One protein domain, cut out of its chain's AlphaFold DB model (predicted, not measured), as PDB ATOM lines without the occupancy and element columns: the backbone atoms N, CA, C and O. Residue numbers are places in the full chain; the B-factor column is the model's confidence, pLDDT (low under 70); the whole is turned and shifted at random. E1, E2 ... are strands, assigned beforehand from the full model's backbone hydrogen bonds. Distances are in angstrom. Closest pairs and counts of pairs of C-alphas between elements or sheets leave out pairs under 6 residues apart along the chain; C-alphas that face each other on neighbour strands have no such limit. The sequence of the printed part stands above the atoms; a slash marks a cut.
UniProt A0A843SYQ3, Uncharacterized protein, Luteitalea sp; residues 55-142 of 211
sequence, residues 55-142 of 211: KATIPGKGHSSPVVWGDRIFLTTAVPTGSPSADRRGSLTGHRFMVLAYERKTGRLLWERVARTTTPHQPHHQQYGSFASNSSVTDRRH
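Overview. This is residues 55 to 142 of the 211 residues of an uncharacterized protein of Luteitalea sp (UniProt A0A843SYQ3). Little regular structure is found here: one strongly twisted antiparallel sheet, E1 E2 E3 E4, makes an elongated body, with the long loop of residues 81 to 94 reaching out at one end between E2 and E3, and long stretches with no named element before E1, residues 55 to 66, and after E4, residues 119 to 142. It is a meander, each strand the antiparallel neighbour of the one before. The printed part has 88 residues, 31 in named strands, with no named helix: all strand, only just compact, close to loose, with a radius of gyration of the C-alphas of 14.2 A and spans of 46 by 24 by 22 A.

Along the chain. Find C-alpha 67 at (232.320, 191.408, 201.966), where E1, residues 67 to 69, begins. Next come E2, residues 72 to 80, 25.4 A, and E3, residues 95 to 103, 25.0 A. E4, residues 109 to 118, 23.9 A, bends by 50 degrees at residue 115 and ends at (234.002, 207.664, 184.105).

Arrangement. Look across the hairpins: N 67 and O 74 of E1 and E2 are 3.1 A apart, N 77 and O 98 of E2 and E3 3.0 A, N 99 and O 113 of E3 and E4 2.9 A, each within hydrogen-bond range. Edge strands E1 and E4 are apart.

Size, cuts and confidence. The C-alphas of Arg 88 and Lys 105 are farthest apart, 46.6 A. The E2 to E3 link is long; the printed part has no cut. Confidence is under 70 at residue 69, residues 83 to 91 and 137 to 142.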
ATOM      1  N   LYS A  55     219.408 183.317 195.332       87.62
ATOM      2  CA  LYS A  55     220.182 183.899 194.220       87.62
ATOM      3  C   LYS A  55     219.759 185.361 194.032       87.62
ATOM      4  O   LYS A  55     218.587 185.683 194.206       87.62
ATOM      5  N   ALA A  56     220.698 186.235 193.669       87.88
ATOM      6  CA  ALA A  56     220.434 187.653 193.425       87.88
ATOM      7  C   ALA A  56     221.127 188.125 192.142       87.88
ATOM      8  O   ALA A  56     222.294 187.810 191.907       87.88
ATOM      9  N   THR A  57     220.418 188.900 191.323       90.69
ATOM     10  CA  THR A  57     220.991 189.510 190.119       90.69
ATOM     11  C   THR A  57     221.846 190.720 190.499       90.69
ATOM     12  O   THR A  57     221.439 191.557 191.310       90.69
ATOM     13  N   ILE A  58     223.023 190.825 189.883       86.69
ATOM     14  CA  ILE A  58     223.942 191.957 190.025       86.69
ATOM     15  C   ILE A  58     223.951 192.722 188.694       86.69
ATOM     16  O   ILE A  58     224.177 192.102 187.654       86.69
ATOM     17  N   PRO A  59     223.699 194.044 188.678       87.62
ATOM     18  CA  PRO A  59     223.780 194.827 187.450       87.62
ATOM     19  C   PRO A  59     225.231 194.951 186.975       87.62
ATOM     20  O   PRO A  59     226.146 195.080 187.786       87.62
ATOM     21  N   GLY A  60     225.445 195.001 185.660       87.56
ATOM     22  CA  GLY A  60     226.781 195.161 185.079       87.56
ATOM     23  C   GLY A  60     227.665 193.918 185.222       87.56
ATOM     24  O   GLY A  60     227.167 192.799 185.295       87.56
ATOM     25  N   LYS A  61     228.986 194.122 185.225       84.75
ATOM     26  CA  LYS A  61     229.991 193.058 185.390       84.75
ATOM     27  C   LYS A  61     230.965 193.434 186.508       84.75
ATOM     28  O   LYS A  61     231.455 194.563 186.562       84.75
ATOM     29  N   GLY A  62     231.285 192.472 187.367       83.00
ATOM     30  CA  GLY A  62     232.248 192.616 188.459       83.00
ATOM     31  C   GLY A  62     232.779 191.254 188.897       83.00
ATOM     32  O   GLY A  62     232.100 190.245 188.726       83.00
ATOM     33  N   HIS A  63     233.997 191.230 189.436       83.75
ATOM     34  CA  HIS A  63     234.649 190.021 189.965       83.75
ATOM     35  C   HIS A  63     235.129 190.210 191.411       83.75
ATOM     36  O   HIS A  63     235.935 189.427 191.905       83.75
ATOM     37  N   SER A  64     234.669 191.273 192.074       80.75
ATOM     38  CA  SER A  64     235.006 191.552 193.464       80.75
ATOM     39  C   SER A  64     234.562 190.417 194.382       80.75
ATOM     40  O   SER A  64     233.493 189.829 194.210       80.75
ATOM     41  N   SER A  65     235.387 190.107 195.382       82.31
ATOM     42  CA  SER A  65     234.966 189.200 196.446       82.31
ATOM     43  C   SER A  65     233.884 189.883 197.290       82.31
ATOM     44  O   SER A  65     234.032 191.069 197.612       82.31
ATOM     45  N   PRO A  66     232.822 189.161 197.686       76.12
ATOM     46  CA  PRO A  66     231.832 189.701 198.602       76.12
ATOM     47  C   PRO A  66     232.471 189.998 199.956       76.12
ATOM     48  O   PRO A  66     233.308 189.244 200.452       76.12
ATOM     49  N   VAL A  67     232.021 191.086 200.571       78.44
ATOM     50  CA  VAL A  67     232.320 191.408 201.966       78.44
ATOM     51  C   VAL A  67     231.044 191.292 202.778       78.44
ATOM     52  O   VAL A  67     230.006 191.821 202.381       78.44
ATOM     53  N   VAL A  68     231.117 190.603 203.914       74.69
ATOM     54  CA  VAL A  68     229.975 190.366 204.803       74.69
ATOM     55  C   VAL A  68     230.180 191.123 206.101       74.69
ATOM     56  O   VAL A  68     231.238 191.029 206.723       74.69
ATOM     57  N   TRP A  69     229.151 191.858 206.508       68.25
ATOM     58  CA  TRP A  69     229.144 192.579 207.768       68.25
ATOM     59  C   TRP A  69     227.743 192.585 208.383       68.25
ATOM     60  O   TRP A  69     226.819 193.192 207.829       68.25
ATOM     61  N   GLY A  70     227.582 191.932 209.535       75.12
ATOM     62  CA  GLY A  70     226.281 191.698 210.156       75.12
ATOM     63  C   GLY A  70     225.296 191.049 209.174       75.12
ATOM     64  O   GLY A  70     225.599 190.038 208.534       75.12
ATOM     65  N   ASP A  71     224.135 191.685 209.003       78.44
ATOM     66  CA  ASP A  71     223.063 191.218 208.110       78.44
ATOM     67  C   ASP A  71     223.209 191.694 206.656       78.44
ATOM     68  O   ASP A  71     222.256 191.630 205.874       78.44
ATOM     69  N   ARG A  72     224.384 192.208 206.269       76.12
ATOM     70  CA  ARG A  72     224.605 192.815 204.950       76.12
ATOM     71  C   ARG A  72     225.768 192.187 204.199       76.12
ATOM     72  O   ARG A  72     226.774 191.796 204.786       76.12
ATOM     73  N   ILE A  73     225.622 192.157 202.880       77.88
ATOM     74  CA  ILE A  73     226.653 191.769 201.918       77.88
ATOM     75  C   ILE A  73     226.928 192.966 201.015       77.88
ATOM     76  O   ILE A  73     225.988 193.599 200.539       77.88
ATOM     77  N   PHE A  74     228.199 193.258 200.759       76.31
ATOM     78  CA  PHE A  74     228.631 194.360 199.907       76.31
ATOM     79  C   PHE A  74     229.428 193.870 198.704       76.31
ATOM     80  O   PHE A  74     230.249 192.958 198.822       76.31
ATOM     81  N   LEU A  75     229.184 194.500 197.554       77.50
ATOM     82  CA  LEU A  75     229.808 194.174 196.270       77.50
ATOM     83  C   LEU A  75     230.129 195.441 195.477       77.50
ATOM     84  O   LEU A  75     229.452 196.463 195.616       77.50
ATOM     85  N   THR A  76     231.126 195.352 194.598       81.94
ATOM     86  CA  THR A  76     231.404 196.375 193.582       81.94
ATOM     87  C   THR A  76     231.060 195.844 192.192       81.94
ATOM     88  O   THR A  76     231.252 194.664 191.899       81.94
ATOM     89  N   THR A  77     230.542 196.715 191.326       83.62
ATOM     90  CA  THR A  77     230.232 196.375 189.929       83.62
ATOM     91  C   THR A  77     230.474 197.561 188.998       83.62
ATOM     92  O   THR A  77     230.447 198.716 189.430       83.62
ATOM     93  N   ALA A  78     230.697 197.291 187.713       87.69
ATOM     94  CA  ALA A  78     230.776 198.299 186.666       87.69
ATOM     95  C   ALA A  78     229.616 198.129 185.675       87.69
ATOM     96  O   ALA A  78     229.491 197.098 185.010       87.69
ATOM     97  N   VAL A  79     228.775 199.158 185.558       88.31
ATOM     98  CA  VAL A  79     227.615 199.190 184.657       88.31
ATOM     99  C   VAL A  79     227.920 200.110 183.469       88.31
ATOM    100  O   VAL A  79     228.163 201.296 183.697       88.31
ATOM    101  N   PRO A  80     227.903 199.626 182.215       88.69
ATOM    102  CA  PRO A  80     228.122 200.470 181.037       88.69
ATOM    103  C   PRO A  80     227.112 201.628 180.950       88.69
ATOM    104  O   PRO A  80     225.935 201.448 181.261       88.69
ATOM    105  N   THR A  81     227.551 202.820 180.531       86.25
ATOM    106  CA  THR A  81     226.693 204.022 180.420       86.25
ATOM    107  C   THR A  81     226.105 204.266 179.031       86.25
ATOM    108  O   THR A  81     225.289 205.170 178.888       86.25
ATOM    109  N   GLY A  82     226.510 203.521 177.999       70.69
ATOM    110  CA  GLY A  82     226.056 203.738 176.620       70.69
ATOM    111  C   GLY A  82     227.114 203.375 175.582       70.69
ATOM    112  O   GLY A  82     228.100 202.725 175.917       70.69
ATOM    113  N   SER A  83     226.890 203.762 174.322       53.97
ATOM    114  CA  SER A  83     227.705 203.340 173.178       53.97
ATOM    115  C   SER A  83     229.193 203.662 173.353       53.97
ATOM    116  O   SER A  83     229.535 204.678 173.964       53.97
ATOM    117  N   PRO A  84     230.084 202.814 172.817       56.53
ATOM    118  CA  PRO A  84     231.508 203.016 172.983       56.53
ATOM    119  C   PRO A  84     231.960 204.373 172.452       56.53
ATOM    120  O   PRO A  84     231.547 204.800 171.374       56.53
ATOM    121  N   SER A  85     232.829 205.045 173.202       52.28
ATOM    122  CA  SER A  85     233.516 206.221 172.692       52.28
ATOM    123  C   SER A  85     234.575 205.748 171.700       52.28
ATOM    124  O   SER A  85     235.412 204.903 172.031       52.28
ATOM    125  N   ALA A  86     234.525 206.264 170.471       51.41
ATOM    126  CA  ALA A  86     235.575 206.076 169.478       51.41
ATOM    127  C   ALA A  86     236.806 206.912 169.877       51.41
ATOM    128  O   ALA A  86     237.102 207.939 169.273       51.41
ATOM    129  N   ASP A  87     237.495 206.500 170.940       49.78
ATOM    130  CA  ASP A  87     238.804 207.035 171.302       49.78
ATOM    131  C   ASP A  87     239.910 206.269 170.550       49.78
ATOM    132  O   ASP A  87     239.791 205.083 170.230       49.78
ATOM    133  N   ARG A  88     241.025 206.951 170.280       47.41
ATOM    134  CA  ARG A  88     242.200 206.484 169.522       47.41
ATOM    135  C   ARG A  88     242.931 205.295 170.173       47.41
ATOM    136  O   ARG A  88     243.894 204.798 169.600       47.41
ATOM    137  N   ARG A  89     242.489 204.833 171.351       51.81
ATOM    138  CA  ARG A  89     243.061 203.718 172.139       51.81
ATOM    139  C   ARG A  89     242.198 202.447 172.117       51.81
ATOM    140  O   ARG A  89     242.386 201.558 172.948       51.81
ATOM    141  N   GLY A  90     241.264 202.362 171.171       54.22
ATOM    142  CA  GLY A  90     240.247 201.318 171.112       54.22
ATOM    143  C   GLY A  90     238.937 201.786 171.744       54.22
ATOM    144  O   GLY A  90     238.908 202.698 172.563       54.22
ATOM    145  N   SER A  91     237.841 201.162 171.324       59.75
ATOM    146  CA  SER A  91     236.469 201.467 171.737       59.75
ATOM    147  C   SER A  91     236.291 201.289 173.258       59.75
ATOM    148  O   SER A  91     235.975 200.196 173.733       59.75
ATOM    149  N   LEU A  92     236.511 202.355 174.033       72.56
ATOM    150  CA  LEU A  92     236.300 202.384 175.479       72.56
ATOM    151  C   LEU A  92     234.903 202.923 175.782       72.56
ATOM    152  O   LEU A  92     234.519 204.019 175.372       72.56
ATOM    153  N   THR A  93     234.135 202.146 176.535       80.88
ATOM    154  CA  THR A  93     232.798 202.530 176.989       80.88
ATOM    155  C   THR A  93     232.879 203.163 178.377       80.88
ATOM    156  O   THR A  93     233.591 202.668 179.255       80.88
ATOM    157  N   GLY A  94     232.135 204.248 178.596       85.75
ATOM    158  CA  GLY A  94     231.946 204.821 179.929       85.75
ATOM    159  C   GLY A  94     231.242 203.840 180.869       85.75
ATOM    160  O   GLY A  94     230.419 203.032 180.436       85.75
ATOM    161  N   HIS A  95     231.569 203.883 182.159       87.50
ATOM    162  CA  HIS A  95     230.949 203.025 183.168       87.50
ATOM    163  C   HIS A  95     230.518 203.828 184.395       87.50
ATOM    164  O   HIS A  95     231.203 204.758 184.826       87.50
ATOM    165  N   ARG A  96     229.402 203.411 185.001       85.56
ATOM    166  CA  ARG A  96     229.070 203.688 186.401       85.56
ATOM    167  C   ARG A  96     229.723 202.608 187.251       85.56
ATOM    168  O   ARG A  96     229.339 201.443 187.187       85.56
ATOM    169  N   PHE A  97     230.701 203.002 188.045       83.69
ATOM    170  CA  PHE A  97     231.299 202.178 189.082       83.69
ATOM    171  C   PHE A  97     230.409 202.275 190.312       83.69
ATOM    172  O   PHE A  97     230.242 203.358 190.878       83.69
ATOM    173  N   MET A  98     229.795 201.159 190.685       77.94
ATOM    174  CA  MET A  98     228.776 201.117 191.724       77.94
ATOM    175  C   MET A  98     229.207 200.264 192.906       77.94
ATOM    176  O   MET A  98     229.977 199.310 192.773       77.94
ATOM    177  N   VAL A  99     228.640 200.606 194.055       74.06
ATOM    178  CA  VAL A  99     228.685 199.824 195.282       74.06
ATOM    179  C   VAL A  99     227.270 199.379 195.608       74.06
ATOM    180  O   VAL A  99     226.340 200.189 195.587       74.06
ATOM    181  N   LEU A 100     227.115 198.095 195.894       75.69
ATOM    182  CA  LEU A 100     225.835 197.449 196.152       75.69
ATOM    183  C   LEU A 100     225.802 196.930 197.583       75.69
ATOM    184  O   LEU A 100     226.825 196.463 198.090       75.69
ATOM    185  N   ALA A 101     224.624 196.956 198.199       78.00
ATOM    186  CA  ALA A 101     224.370 196.271 199.457       78.00
ATOM    187  C   ALA A 101     223.154 195.360 199.350       78.00
ATOM    188  O   ALA A 101     222.075 195.794 198.945       78.00
ATOM    189  N   TYR A 102     223.318 194.121 199.792       79.88
ATOM    190  CA  TYR A 102     222.286 193.095 199.824       79.88
ATOM    191  C   TYR A 102     222.017 192.644 201.259       79.88
ATOM    192  O   TYR A 102     222.902 192.669 202.113       79.88
ATOM    193  N   GLU A 103     220.787 192.220 201.520       84.38
ATOM    194  CA  GLU A 103     220.385 191.581 202.768       84.38
ATOM    195  C   GLU A 103     220.888 190.136 202.788       84.38
ATOM    196  O   GLU A 103     220.534 189.335 201.924       84.38
ATOM    197  N   ARG A 104     221.698 189.778 203.787       82.25
ATOM    198  CA  ARG A 104     222.370 188.471 203.871       82.25
ATOM    199  C   ARG A 104     221.396 187.292 203.908       82.25
ATOM    200  O   ARG A 104     221.700 186.228 203.376       82.25
ATOM    201  N   LYS A 105     220.240 187.461 204.555       86.25
ATOM    202  CA  LYS A 105     219.278 186.372 204.774       86.25
ATOM    203  C   LYS A 105     218.491 186.004 203.514       86.25
ATOM    204  O   LYS A 105     218.114 184.849 203.363       86.25
ATOM    205  N   THR A 106     218.233 186.973 202.638       90.00
ATOM    206  CA  THR A 106     217.294 186.812 201.515       90.00
ATOM    207  C   THR A 106     217.920 187.079 200.150       90.00
ATOM    208  O   THR A 106     217.309 186.765 199.134       90.00
ATOM    209  N   GLY A 107     219.101 187.702 200.099       87.38
ATOM    210  CA  GLY A 107     219.697 188.186 198.855       87.38
ATOM    211  C   GLY A 107     218.999 189.417 198.276       87.38
ATOM    212  O   GLY A 107     219.292 189.812 197.150       87.38
ATOM    213  N   ARG A 108     218.072 190.049 199.005       89.31
ATOM    214  CA  ARG A 108     217.359 191.240 198.528       89.31
ATOM    215  C   ARG A 108     218.305 192.434 198.430       89.31
ATOM    216  O   ARG A 108     218.988 192.762 199.400       89.31
ATOM    217  N   LEU A 109     218.304 193.127 197.290       83.50
ATOM    218  CA  LEU A 109     219.024 194.393 197.142       83.50
ATOM    219  C   LEU A 109     218.436 195.429 198.113       83.50
ATOM    220  O   LEU A 109     217.240 195.720 198.083       83.50
ATOM    221  N   LEU A 110     219.278 195.963 198.993       73.25
ATOM    222  CA  LEU A 110     218.906 196.995 199.961       73.25
ATOM    223  C   LEU A 110     219.075 198.385 199.365       73.25
ATOM    224  O   LEU A 110     218.206 199.237 199.526       73.25
ATOM    225  N   TRP A 111     220.217 198.618 198.722       81.94
ATOM    226  CA  TRP A 111     220.536 199.871 198.053       81.94
ATOM    227  C   TRP A 111     221.708 199.690 197.088       81.94
ATOM    228  O   TRP A 111     222.526 198.779 197.225       81.94
ATOM    229  N   GLU A 112     221.818 200.630 196.156       82.31
ATOM    230  CA  GLU A 112     222.962 200.809 195.268       82.31
ATOM    231  C   GLU A 112     223.422 202.270 195.296       82.31
ATOM    232  O   GLU A 112     222.627 203.186 195.520       82.31
ATOM    233  N   ARG A 113     224.723 202.504 195.110       72.56
ATOM    234  CA  ARG A 113     225.303 203.848 195.019       72.56
ATOM    235  C   ARG A 113     226.318 203.911 193.894       72.56
ATOM    236  O   ARG A 113     227.194 203.056 193.797       72.56
ATOM    237  N   VAL A 114     226.238 204.959 193.080       78.44
ATOM    238  CA  VAL A 114     227.281 205.276 192.100       78.44
ATOM    239  C   VAL A 114     228.444 205.920 192.847       78.44
ATOM    240  O   VAL A 114     228.297 207.006 193.400       78.44
ATOM    241  N   ALA A 115     229.591 205.245 192.876       73.56
ATOM    242  CA  ALA A 115     230.819 205.791 193.445       73.56
ATOM    243  C   ALA A 115     231.503 206.746 192.458       73.56
ATOM    244  O   ALA A 115     231.989 207.805 192.846       73.56
ATOM    245  N   ARG A 116     231.525 206.383 191.169       79.00
ATOM    246  CA  ARG A 116     232.080 207.217 190.098       79.00
ATOM    247  C   ARG A 116     231.442 206.869 188.761       79.00
ATOM    248  O   ARG A 116     231.174 205.704 188.491       79.00
ATOM    249  N   THR A 117     231.291 207.865 187.900       82.56
ATOM    250  CA  THR A 117     231.004 207.654 186.477       82.56
ATOM    251  C   THR A 117     232.194 208.154 185.680       82.56
ATOM    252  O   THR A 117     232.561 209.321 185.797       82.56
ATOM    253  N   THR A 118     232.848 207.277 184.923       82.94
ATOM    254  CA  THR A 118     234.002 207.664 184.105       82.94
ATOM    255  C   THR A 118     234.292 206.634 183.018       82.94
ATOM    256  O   THR A 118     233.845 205.486 183.097       82.94
ATOM    257  N   THR A 119     235.052 207.041 182.004       84.19
ATOM    258  CA  THR A 119     235.649 206.119 181.040       84.19
ATOM    259  C   THR A 119     236.961 205.599 181.628       84.19
ATOM    260  O   THR A 119     237.798 206.410 182.026       84.19
ATOM    261  N   PRO A 120     237.151 204.273 181.733       79.44
ATOM    262  CA  PRO A 120     238.403 203.698 182.213       79.44
ATOM    263  C   PRO A 120     239.595 204.203 181.398       79.44
ATOM    264  O   PRO A 120     239.510 204.285 180.178       79.44
ATOM    265  N   HIS A 121     240.717 204.490 182.060       76.00
ATOM    266  CA  HIS A 121     241.928 204.973 181.390       76.00
ATOM    267  C   HIS A 121     242.535 203.935 180.424       76.00
ATOM    268  O   HIS A 121     243.178 204.299 179.440       76.00
ATOM    269  N   GLN A 122     242.331 202.639 180.687       74.94
ATOM    270  CA  GLN A 122     242.830 201.544 179.854       74.94
ATOM    271  C   GLN A 122     241.782 200.431 179.686       74.94
ATOM    272  O   GLN A 122     240.908 200.274 180.548       74.94
ATOM    273  N   PRO A 123     241.872 199.629 178.607       76.12
ATOM    274  CA  PRO A 123     241.078 198.414 178.443       76.12
ATOM    275  C   PRO A 123     241.374 197.368 179.531       76.12
ATOM    276  O   PRO A 123     242.392 197.422 180.215       76.12
ATOM    277  N   HIS A 124     240.500 196.370 179.655       75.88
ATOM    278  CA  HIS A 124     240.733 195.174 180.469       75.88
ATOM    279  C   HIS A 124     240.638 193.915 179.597       75.88
ATOM    280  O   HIS A 124     240.208 193.974 178.442       75.88
ATOM    281  N   HIS A 125     241.013 192.760 180.153       75.81
ATOM    282  CA  HIS A 125     240.855 191.481 179.465       75.81
ATOM    283  C   HIS A 125     239.366 191.178 179.242       75.81
ATOM    284  O   HIS A 125     238.653 190.853 180.186       75.81
ATOM    285  N   GLN A 126     238.890 191.262 178.000       74.12
ATOM    286  CA  GLN A 126     237.450 191.285 177.689       74.12
ATOM    287  C   GLN A 126     236.707 190.015 178.139       74.12
ATOM    288  O   GLN A 126     235.584 190.080 178.639       74.12
ATOM    289  N   GLN A 127     237.359 188.856 178.014       71.19
ATOM    290  CA  GLN A 127     236.761 187.571 178.378       71.19
ATOM    291  C   GLN A 127     236.665 187.394 179.906       71.19
ATOM    292  O   GLN A 127     235.566 187.332 180.458       71.19
ATOM    293  N   TYR A 128     237.806 187.399 180.604       72.69
ATOM    294  CA  TYR A 128     237.898 187.022 182.023       72.69
ATOM    295  C   TYR A 128     238.092 188.188 183.007       72.69
ATOM    296  O   TYR A 128     238.090 187.981 184.216       72.69
ATOM    297  N   GLY A 129     238.260 189.420 182.528       72.56
ATOM    298  CA  GLY A 129     238.442 190.606 183.364       72.56
ATOM    299  C   GLY A 129     237.141 191.370 183.616       72.56
ATOM    300  O   GLY A 129     236.131 191.176 182.932       72.56
ATOM    301  N   SER A 130     237.176 192.263 184.606       77.06
ATOM    302  CA  SER A 130     236.144 193.280 184.822       77.06
ATOM    303  C   SER A 130     236.758 194.560 185.391       77.06
ATOM    304  O   SER A 130     237.789 194.518 186.069       77.06
ATOM    305  N   PHE A 131     236.090 195.694 185.177       81.06
ATOM    306  CA  PHE A 131     236.461 196.983 185.772       81.06
ATOM    307  C   PHE A 131     236.127 197.102 187.274       81.06
ATOM    308  O   PHE A 131     236.423 198.129 187.879       81.06
ATOM    309  N   ALA A 132     235.549 196.058 187.876       79.00
ATOM    310  CA  ALA A 132     235.207 195.967 189.296       79.00
ATOM    311  C   ALA A 132     235.705 194.632 189.885       79.00
ATOM    312  O   ALA A 132     234.939 193.855 190.455       79.00
ATOM    313  N   SER A 133     236.986 194.317 189.663       79.88
ATOM    314  CA  SER A 133     237.606 193.065 190.143       79.88
ATOM    315  C   SER A 133     238.159 193.184 191.569       79.88
ATOM    316  O   SER A 133     238.382 192.192 192.247       79.88
ATOM    317  N   ASN A 134     238.373 194.408 192.033       73.06
ATOM    318  CA  ASN A 134     238.839 194.750 193.372       73.06
ATOM    319  C   ASN A 134     237.748 194.593 194.435       73.06
ATOM    320  O   ASN A 134     236.611 195.047 194.271       73.06
ATOM    321  N   SER A 135     238.121 193.997 195.562       75.31
ATOM    322  CA  SER A 135     237.220 193.762 196.689       75.31
ATOM    323  C   SER A 135     237.137 194.998 197.582       75.31
ATOM    324  O   SER A 135     238.143 195.657 197.844       75.31
ATOM    325  N   SER A 136     235.933 195.320 198.061       71.75
ATOM    326  CA  SER A 136     235.757 196.363 199.080       71.75
ATOM    327  C   SER A 136     236.329 195.928 200.439       71.75
ATOM    328  O   SER A 136     236.643 194.756 200.635       71.75
ATOM    329  N   VAL A 137     236.450 196.863 201.383       68.75
ATOM    330  CA  VAL A 137     236.685 196.580 202.810       68.75
ATOM    331  C   VAL A 137     235.688 197.371 203.652       68.75
ATOM    332  O   VAL A 137     235.240 198.443 203.232       68.75
ATOM    333  N   THR A 138     235.345 196.876 204.838       63.25
ATOM    334  CA  THR A 138     234.488 197.601 205.786       63.25
ATOM    335  C   THR A 138     234.990 197.502 207.222       63.25
ATOM    336  O   THR A 138     235.550 196.484 207.624       63.25
ATOM    337  N   ASP A 139     234.766 198.564 208.000       59.69
ATOM    338  CA  ASP A 139     235.151 198.687 209.412       59.69
ATOM    339  C   ASP A 139     233.950 198.816 210.377       59.69
ATOM    340  O   ASP A 139     234.139 199.223 211.523       59.69
ATOM    341  N   ARG A 140     232.726 198.471 209.930       54.12
ATOM    342  CA  ARG A 140     231.391 198.689 210.565       54.12
ATOM    343  C   ARG A 140     230.689 199.986 210.189       54.12
ATOM    344  O   ARG A 140     229.470 200.059 210.332       54.12
ATOM    345  N   ARG A 141     231.418 201.024 209.790       49.53
ATOM    346  CA  ARG A 141     230.863 202.381 209.636       49.53
ATOM    347  C   ARG A 141     231.113 202.945 208.255       49.53
ATOM    348  O   ARG A 141     230.269 203.668 207.732       49.53
ATOM    349  N   HIS A 142     232.234 202.563 207.665       57.59
ATOM    350  CA  HIS A 142     232.636 202.952 206.333       57.59
ATOM    351  C   HIS A 142     232.771 201.709 205.471       57.59
ATOM    352  O   HIS A 142     233.401 200.727 205.855       57.59
TER     353      HIS A 142